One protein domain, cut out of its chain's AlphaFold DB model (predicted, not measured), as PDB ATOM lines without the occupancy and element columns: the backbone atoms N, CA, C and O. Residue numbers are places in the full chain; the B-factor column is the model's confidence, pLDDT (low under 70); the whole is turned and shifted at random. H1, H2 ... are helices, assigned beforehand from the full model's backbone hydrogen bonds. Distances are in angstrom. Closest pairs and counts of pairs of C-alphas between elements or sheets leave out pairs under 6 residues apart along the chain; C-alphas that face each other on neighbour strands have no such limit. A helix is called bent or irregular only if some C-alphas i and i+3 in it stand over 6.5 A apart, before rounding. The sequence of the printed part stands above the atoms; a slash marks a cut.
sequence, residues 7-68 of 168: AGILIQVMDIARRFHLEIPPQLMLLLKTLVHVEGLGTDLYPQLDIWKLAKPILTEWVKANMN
ATOM      1  N   ALA A   7     -10.016  11.349 -17.610       81.69
ATOM      2  CA  ALA A   7      -8.697  11.955 -17.759       81.69
ATOM      3  C   ALA A   7      -7.983  12.146 -16.408       81.69
ATOM      4  O   ALA A   7      -6.784  11.877 -16.297       81.69
ATOM      5  N   GLY A   8      -8.711  12.538 -15.359       84.88
ATOM      6  CA  GLY A   8      -8.151  12.736 -14.018       84.88
ATOM      7  C   GLY A   8      -7.607  11.444 -13.403       84.88
ATOM      8  O   GLY A   8      -6.509  11.426 -12.842       84.88
ATOM      9  N   ILE A   9      -8.330  10.337 -13.571       85.94
ATOM     10  CA  ILE A   9      -7.895   9.010 -13.107       85.94
ATOM     11  C   ILE A   9      -6.639   8.573 -13.860       85.94
ATOM     12  O   ILE A   9      -5.703   8.036 -13.270       85.94
ATOM     13  N   LEU A  10      -6.595   8.828 -15.165       87.62
ATOM     14  CA  LEU A  10      -5.467   8.469 -16.013       87.62
ATOM     15  C   LEU A  10      -4.180   9.175 -15.591       87.62
ATOM     16  O   LEU A  10      -3.123   8.550 -15.489       87.62
ATOM     17  N   ILE A  11      -4.294  10.470 -15.295       88.31
ATOM     18  CA  ILE A  11      -3.201  11.275 -14.752       88.31
ATOM     19  C   ILE A  11      -2.737  10.687 -13.418       88.31
ATOM     20  O   ILE A  11      -1.539  10.481 -13.237       88.31
ATOM     21  N   GLN A  12      -3.666  10.326 -12.529       90.56
ATOM     22  CA  GLN A  12      -3.334   9.722 -11.239       90.56
ATOM     23  C   GLN A  12      -2.602   8.378 -11.386       90.56
ATOM     24  O   GLN A  12      -1.631   8.121 -10.674       90.56
ATOM     25  N   VAL A  13      -3.011   7.529 -12.333       89.56
ATOM     26  CA  VAL A  13      -2.315   6.266 -12.638       89.56
ATOM     27  C   VAL A  13      -0.893   6.532 -13.137       89.56
ATOM     28  O   VAL A  13       0.049   5.869 -12.699       89.56
ATOM     29  N   MET A  14      -0.711   7.527 -14.007       90.06
ATOM     30  CA  MET A  14       0.614   7.938 -14.483       90.06
ATOM     31  C   MET A  14       1.482   8.519 -13.364       90.06
ATOM     32  O   MET A  14       2.678   8.236 -13.318       90.06
ATOM     33  N   ASP A  15       0.906   9.288 -12.440       92.06
ATOM     34  CA  ASP A  15       1.611   9.807 -11.265       92.06
ATOM     35  C   ASP A  15       2.099   8.693 -10.346       92.06
ATOM     36  O   ASP A  15       3.246   8.722  -9.896       92.06
ATOM     37  N   ILE A  16       1.256   7.691 -10.095       92.81
ATOM     38  CA  ILE A  16       1.639   6.507  -9.324       92.81
ATOM     39  C   ILE A  16       2.786   5.785 -10.039       92.81
ATOM     40  O   ILE A  16       3.817   5.531  -9.423       92.81
ATOM     41  N   ALA A  17       2.664   5.525 -11.342       91.19
ATOM     42  CA  ALA A  17       3.716   4.864 -12.110       91.19
ATOM     43  C   ALA A  17       5.053   5.628 -12.056       91.19
ATOM     44  O   ALA A  17       6.093   5.025 -11.789       91.19
ATOM     45  N   ARG A  18       5.022   6.961 -12.201       90.44
ATOM     46  CA  ARG A  18       6.204   7.826 -12.044       90.44
ATOM     47  C   ARG A  18       6.793   7.761 -10.638       90.44
ATOM     48  O   ARG A  18       8.006   7.635 -10.498       90.44
ATOM     49  N   ARG A  19       5.954   7.836  -9.598       94.81
ATOM     50  CA  ARG A  19       6.377   7.779  -8.187       94.81
ATOM     51  C   ARG A  19       7.079   6.463  -7.850       94.81
ATOM     52  O   ARG A  19       7.996   6.466  -7.039       94.81
ATOM     53  N   PHE A  20       6.655   5.361  -8.458       95.12
ATOM     54  CA  PHE A  20       7.272   4.045  -8.282       95.12
ATOM     55  C   PHE A  20       8.386   3.752  -9.296       95.12
ATOM     56  O   PHE A  20       8.828   2.611  -9.388       95.12
ATOM     57  N   HIS A  21       8.855   4.764 -10.037       91.69
ATOM     58  CA  HIS A  21       9.916   4.635 -11.040       91.69
ATOM     59  C   HIS A  21       9.650   3.526 -12.074       91.69
ATOM     60  O   HIS A  21      10.580   2.883 -12.555       91.69
ATOM     61  N   LEU A  22       8.381   3.290 -12.425       92.94
ATOM     62  CA  LEU A  22       8.026   2.330 -13.464       92.94
ATOM     63  C   LEU A  22       8.346   2.928 -14.838       92.94
ATOM     64  O   LEU A  22       7.824   3.985 -15.200       92.94
ATOM     65  N   GLU A  23       9.177   2.243 -15.622       88.94
ATOM     66  CA  GLU A  23       9.391   2.578 -17.030       88.94
ATOM     67  C   GLU A  23       8.142   2.195 -17.829       88.94
ATOM     68  O   GLU A  23       7.804   1.020 -17.957       88.94
ATOM     69  N   ILE A  24       7.424   3.192 -18.347       87.56
ATOM     70  CA  ILE A  24       6.208   2.968 -19.134       87.56
ATOM     71  C   ILE A  24       6.611   2.796 -20.602       87.56
ATOM     72  O   ILE A  24       7.109   3.754 -21.203       87.56
ATOM     73  N   PRO A  25       6.377   1.624 -21.222       91.31
ATOM     74  CA  PRO A  25       6.697   1.416 -22.624       91.31
ATOM     75  C   PRO A  25       5.954   2.405 -23.536       91.31
ATOM     76  O   PRO A  25       4.774   2.698 -23.294       91.31
ATOM     77  N   PRO A  26       6.574   2.869 -24.637       91.44
ATOM     78  CA  PRO A  26       5.938   3.790 -25.581       91.44
ATOM     79  C   PRO A  26       4.584   3.301 -26.116       91.44
ATOM     80  O   PRO A  26       3.688   4.102 -26.363       91.44
ATOM     81  N   GLN A  27       4.395   1.988 -26.259       92.06
ATOM     82  CA  GLN A  27       3.149   1.391 -26.748       92.06
ATOM     83  C   GLN A  27       1.988   1.600 -25.769       92.06
ATOM     84  O   GLN A  27       0.865   1.860 -26.199       92.06
ATOM     85  N   LEU A  28       2.253   1.548 -24.459       91.25
ATOM     86  CA  LEU A  28       1.237   1.844 -23.448       91.25
ATOM     87  C   LEU A  28       0.878   3.330 -23.458       91.25
ATOM     88  O   LEU A  28      -0.291   3.667 -23.322       91.25
ATOM     89  N   MET A  29       1.856   4.208 -23.697       90.44
ATOM     90  CA  MET A  29       1.614   5.647 -23.848       90.44
ATOM     91  C   MET A  29       0.740   5.958 -25.072       90.44
ATOM     92  O   MET A  29      -0.141   6.815 -25.015       90.44
ATOM     93  N   LEU A  30       0.945   5.241 -26.181       93.69
ATOM     94  CA  LEU A  30       0.099   5.359 -27.368       93.69
ATOM     95  C   LEU A  30      -1.325   4.869 -27.093       93.69
ATOM     96  O   LEU A  30      -2.268   5.588 -27.414       93.69
ATOM     97  N   LEU A  31      -1.492   3.708 -26.449       91.00
ATOM     98  CA  LEU A  31      -2.811   3.216 -26.032       91.00
ATOM     99  C   LEU A  31      -3.524   4.226 -25.130       91.00
ATOM    100  O   LEU A  31      -4.685   4.555 -25.364       91.00
ATOM    101  N   LEU A  32      -2.806   4.789 -24.160       89.75
ATOM    102  CA  LEU A  32      -3.304   5.839 -23.279       89.75
ATOM    103  C   LEU A  32      -3.845   7.033 -24.070       89.75
ATOM    104  O   LEU A  32      -4.968   7.480 -23.852       89.75
ATOM    105  N   LYS A  33      -3.061   7.504 -25.045       90.38
ATOM    106  CA  LYS A  33      -3.434   8.603 -25.934       90.38
ATOM    107  C   LYS A  33      -4.647   8.255 -26.798       90.38
ATOM    108  O   LYS A  33      -5.494   9.119 -27.001       90.38
ATOM    109  N   THR A  34      -4.758   7.016 -27.284       91.75
ATOM    110  CA  THR A  34      -5.947   6.579 -28.035       91.75
ATOM    111  C   THR A  34      -7.193   6.546 -27.161       91.75
ATOM    112  O   THR A  34      -8.228   7.025 -27.601       91.75
ATOM    113  N   LEU A  35      -7.093   6.077 -25.912       88.12
ATOM    114  CA  LEU A  35      -8.215   6.065 -24.971       88.12
ATOM    115  C   LEU A  35      -8.701   7.485 -24.658       88.12
ATOM    116  O   LEU A  35      -9.896   7.742 -24.727       88.12
ATOM    117  N   VAL A  36      -7.783   8.426 -24.408       87.50
ATOM    118  CA  VAL A  36      -8.131   9.848 -24.213       87.50
ATOM    119  C   VAL A  36      -8.764  10.450 -25.467       87.50
ATOM    120  O   VAL A  36      -9.706  11.230 -25.378       87.50
ATOM    121  N   HIS A  37      -8.263  10.100 -26.651       87.69
ATOM    122  CA  HIS A  37      -8.834  10.589 -27.902       87.69
ATOM    123  C   HIS A  37     -10.255  10.057 -28.135       87.69
ATOM    124  O   HIS A  37     -11.128  10.813 -28.553       87.69
ATOM    125  N   VAL A  38     -10.495   8.781 -27.820       86.38
ATOM    126  CA  VAL A  38     -11.826   8.162 -27.883       86.38
ATOM    127  C   VAL A  38     -12.782   8.797 -26.871       86.38
ATOM    128  O   VAL A  38     -13.931   9.028 -27.226       86.38
ATOM    129  N   GLU A  39     -12.322   9.153 -25.666       84.50
ATOM    130  CA  GLU A  39     -13.114   9.918 -24.684       84.50
ATOM    131  C   GLU A  39     -13.536  11.287 -25.228       84.50
ATOM    132  O   GLU A  39     -14.701  11.674 -25.133       84.50
ATOM    133  N   GLY A  40     -12.589  12.011 -25.835       83.56
ATOM    134  CA  GLY A  40     -12.853  13.322 -26.427       83.56
ATOM    135  C   GLY A  40     -13.886  13.236 -27.549       83.56
ATOM    136  O   GLY A  40     -14.894  13.934 -27.516       83.56
ATOM    137  N   LEU A  41     -13.699  12.296 -28.481       84.75
ATOM    138  CA  LEU A  41     -14.669  12.036 -29.551       84.75
ATOM    139  C   LEU A  41     -16.029  11.566 -29.009       84.75
ATOM    140  O   LEU A  41     -17.074  11.944 -29.535       84.75
ATOM    141  N   GLY A  42     -16.029  10.737 -27.963       82.00
ATOM    142  CA  GLY A  42     -17.236  10.250 -27.302       82.00
ATOM    143  C   GLY A  42     -18.042  11.376 -26.662       82.00
ATOM    144  O   GLY A  42     -19.263  11.388 -26.794       82.00
ATOM    145  N   THR A  43     -17.364  12.350 -26.054       81.50
ATOM    146  CA  THR A  43     -17.979  13.540 -25.446       81.50
ATOM    147  C   THR A  43     -18.537  14.498 -26.500       81.50
ATOM    148  O   THR A  43     -19.633  15.028 -26.323       81.50
ATOM    149  N   ASP A  44     -17.827  14.671 -27.621       84.19
ATOM    150  CA  ASP A  44     -18.280  15.495 -28.751       84.19
ATOM    151  C   ASP A  44     -19.549  14.922 -29.412       84.19
ATOM    152  O   ASP A  44     -20.440  15.671 -29.815       84.19
ATOM    153  N   LEU A  45     -19.649  13.590 -29.517       86.06
ATOM    154  CA  LEU A  45     -20.796  12.900 -30.122       86.06
ATOM    155  C   LEU A  45     -21.957  12.684 -29.139       86.06
ATOM    156  O   LEU A  45     -23.123  12.818 -29.513       86.06
ATOM    157  N   TYR A  46     -21.651  12.341 -27.888       83.00
ATOM    158  CA  TYR A  46     -22.615  12.040 -26.832       83.00
ATOM    159  C   TYR A  46     -22.203  12.728 -25.520       83.00
ATOM    160  O   TYR A  46     -21.597  12.102 -24.654       83.00
ATOM    161  N   PRO A  47     -22.626  13.986 -25.288       80.31
ATOM    162  CA  PRO A  47     -22.190  14.782 -24.131       80.31
ATOM    163  C   PRO A  47     -22.601  14.230 -22.757       80.31
ATOM    164  O   PRO A  47     -22.136  14.701 -21.723       80.31
ATOM    165  N   GLN A  48     -23.531  13.273 -22.727       78.62
ATOM    166  CA  GLN A  48     -24.035  12.637 -21.506       78.62
ATOM    167  C   GLN A  48     -23.388  11.264 -21.253       78.62
ATOM    168  O   GLN A  48     -23.688  10.623 -20.244       78.62
ATOM    169  N   LEU A  49     -22.542  10.790 -22.175       77.50
ATOM    170  CA  LEU A  49     -21.868   9.504 -22.078       77.50
ATOM    171  C   LEU A  49     -20.682   9.613 -21.117       77.50
ATOM    172  O   LEU A  49     -19.754  10.375 -21.342       77.50
ATOM    173  N   ASP A  50     -20.713   8.819 -20.054       79.94
ATOM    174  CA  ASP A  50     -19.642   8.715 -19.065       79.94
ATOM    175  C   ASP A  50     -18.937   7.367 -19.273       79.94
ATOM    176  O   ASP A  50     -19.412   6.321 -18.810       79.94
ATOM    177  N   ILE A  51     -17.839   7.363 -20.039       81.75
ATOM    178  CA  ILE A  51     -17.119   6.128 -20.396       81.75
ATOM    179  C   ILE A  51     -16.535   5.464 -19.147       81.75
ATOM    180  O   ILE A  51     -16.494   4.234 -19.061       81.75
ATOM    181  N   TRP A  52     -16.152   6.241 -18.131       82.31
ATOM    182  CA  TRP A  52     -15.673   5.692 -16.866       82.31
ATOM    183  C   TRP A  52     -16.735   4.831 -16.178       82.31
ATOM    184  O   TRP A  52     -16.434   3.719 -15.733       82.31
ATOM    185  N   LYS A  53     -17.992   5.287 -16.123       82.06
ATOM    186  CA  LYS A  53     -19.088   4.475 -15.569       82.06
ATOM    187  C   LYS A  53     -19.276   3.159 -16.315       82.06
ATOM    188  O   LYS A  53     -19.559   2.150 -15.669       82.06
ATOM    189  N   LEU A  54     -19.084   3.154 -17.634       84.88
ATOM    190  CA  LEU A  54     -19.152   1.940 -18.451       84.88
ATOM    191  C   LEU A  54     -17.954   1.007 -18.215       84.88
ATOM    192  O   LEU A  54     -18.127  -0.207 -18.123       84.88
ATOM    193  N   ALA A  55     -16.748   1.557 -18.071       86.81
ATOM    194  CA  ALA A  55     -15.516   0.786 -17.906       86.81
ATOM    195  C   ALA A  55     -15.314   0.242 -16.479       86.81
ATOM    196  O   ALA A  55     -14.724  -0.825 -16.295       86.81
ATOM    197  N   LYS A  56     -15.812   0.946 -15.454       87.38
ATOM    198  CA  LYS A  56     -15.657   0.590 -14.033       87.38
ATOM    199  C   LYS A  56     -15.996  -0.872 -13.695       87.38
ATOM    200  O   LYS A  56     -15.176  -1.493 -13.009       87.38
ATOM    201  N   PRO A  57     -17.150  -1.448 -14.092       92.44
ATOM    202  CA  PRO A  57     -17.460  -2.845 -13.776       92.44
ATOM    203  C   PRO A  57     -16.449  -3.815 -14.398       92.44
ATOM    204  O   PRO A  57     -15.951  -4.688 -13.691       92.44
ATOM    205  N   ILE A  58     -16.054  -3.592 -15.656       90.62
ATOM    206  CA  ILE A  58     -15.079  -4.424 -16.379       90.62
ATOM    207  C   ILE A  58     -13.727  -4.412 -15.653       90.62
ATOM    208  O   ILE A  58     -13.149  -5.463 -15.371       90.62
ATOM    209  N   LEU A  59     -13.242  -3.222 -15.288       88.50
ATOM    210  CA  LEU A  59     -11.994  -3.068 -14.539       88.50
ATOM    211  C   LEU A  59     -12.079  -3.726 -13.160       88.50
ATOM    212  O   LEU A  59     -11.139  -4.389 -12.733       88.50
ATOM    213  N   THR A  60     -13.206  -3.573 -12.464       89.38
ATOM    214  CA  THR A  60     -13.403  -4.146 -11.125       89.38
ATOM    215  C   THR A  60     -13.378  -5.673 -11.164       89.38
ATOM    216  O   THR A  60     -12.763  -6.294 -10.297       89.38
ATOM    217  N   GLU A  61     -14.025  -6.287 -12.152       90.62
ATOM    218  CA  GLU A  61     -14.006  -7.739 -12.344       90.62
ATOM    219  C   GLU A  61     -12.606  -8.242 -12.703       90.62
ATOM    220  O   GLU A  61     -12.129  -9.197 -12.088       90.62
ATOM    221  N   TRP A  62     -11.907  -7.558 -13.612       89.44
ATOM    222  CA  TRP A  62     -10.533  -7.905 -13.982       89.44
ATOM    223  C   TRP A  62      -9.568  -7.803 -12.795       89.44
ATOM    224  O   TRP A  62      -8.790  -8.723 -12.543       89.44
ATOM    225  N   VAL A  63      -9.650  -6.716 -12.019       87.50
ATOM    226  CA  VAL A  63      -8.827  -6.530 -10.816       87.50
ATOM    227  C   VAL A  63      -9.116  -7.635  -9.807       87.50
ATOM    228  O   VAL A  63      -8.176  -8.221  -9.284       87.50
ATOM    229  N   LYS A  64     -10.385  -7.979  -9.558       87.56
ATOM    230  CA  LYS A  64     -10.746  -9.083  -8.651       87.56
ATOM    231  C   LYS A  64     -10.226 -10.439  -9.135       87.56
ATOM    232  O   LYS A  64      -9.843 -11.261  -8.309       87.56
ATOM    233  N   ALA A  65     -10.212 -10.674 -10.446       85.06
ATOM    234  CA  ALA A  65      -9.696 -11.909 -11.026       85.06
ATOM    235  C   ALA A  65      -8.161 -12.009 -10.920       85.06
ATOM    236  O   ALA A  65      -7.637 -13.085 -10.626       85.06
ATOM    237  N   ASN A  66      -7.448 -10.894 -11.115       82.62
ATOM    238  CA  ASN A  66      -5.986 -10.876 -11.204       82.62
ATOM    239  C   ASN A  66      -5.280 -10.555  -9.877       82.62
ATOM    240  O   ASN A  66      -4.218 -11.112  -9.599       82.62
ATOM    241  N   MET A  67      -5.855  -9.707  -9.022       79.44
ATOM    242  CA  MET A  67      -5.391  -9.489  -7.649       79.44
ATOM    243  C   MET A  67      -5.957 -10.581  -6.744       79.44
ATOM    244  O   MET A  67      -6.825 -10.331  -5.911       79.44
ATOM    245  N   ASN A  68      -5.459 -11.808  -6.897       72.62
ATOM    246  CA  ASN A  68      -5.769 -12.891  -5.976       72.62
ATOM    247  C   ASN A  68      -4.590 -13.115  -5.009       72.62
ATOM    248  O   ASN A  68      -3.756 -13.989  -5.257       72.62
TER     249      ASN A  68
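Overview. This is residues 7 to 68 of the 168 residues of an uncharacterized protein of Acinetobacter sp. 39-4 (UniProt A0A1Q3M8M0). Look first for the longest helix, H2, which makes the middle of an open, loosely joined zigzag of three helices. H1 lies beside it and runs nearly antiparallel to it across a gap, while H3 opens away from H2 as a V, with residues 53 to 68 sticking out as an arm. The printed part has 62 residues with three named helices, in the order H1, H2, H3, and no named strand; its class is all helix. The whole is loose, with a radius of gyration of the C-alphas of 13.5 A and spans of 37 by 27 by 18 A.

Along the chain. Find C-alpha 26 at (5.938, 3.790, -25.581); from there H2, residues 26 to 45, runs 28.6 A to C-alpha 45 at (-20.796, 12.900, -30.122). Go back to C-alpha 7 at (-8.697, 11.955, -17.759), where H1, residues 7 to 19, begins; it is 18.3 A long from first to last C-alpha. After H2, look for H3, residues 51 to 66, which runs 22.3 A and ends with C-alpha 66 at (-5.986, -10.876, -11.204). H3 is irregular, but only just: C-alphas 54 and 57 are 6.9 A apart. It also has a kink of 31 degrees near residue 58.

Arrangement. Start from H2 and look at Val 36: its C-alpha is 6.8 A from that of Ala 7, the closest C-alphas of H2 and H1. These two helices are close but not clearly touching, and they run opposite ways at a shallow tilt of 16 degrees, 14.9 A from centre to centre. Now look at Glu 39 of H2 and Ile 51 of H3, whose C-alphas are the closest of that pair, 7.0 A apart. H2 and H3 are also close but not clearly touching; they run opposite ways at a steep tilt of 36 degrees, only just steep, with centres 17.6 A apart. H1 and H3 are apart. Along the backbones of H1 and H2, every O i to N i+4 pair is within hydrogen-bond range; in H3, 10 of 12 are.

Size, cuts and confidence. The two C-alphas farthest apart are those of Asp 44 and Asn 68, at 38.5 A. Two stretches stand free: residues 15 to 21, of which 15 to 19 belong to H1, and residues 53 to 68, of which 53 to 66 belong to H3. Without them the body has 39 residues and spans 35 by 17 by 9 A. The link from H1 to H2 is short, with 6 residues, and that from H2 to H3 is tight, with 5. The printed part has no cut. In this model the mean pLDDT of the printed part is 87.2, and no printed residue is under 70.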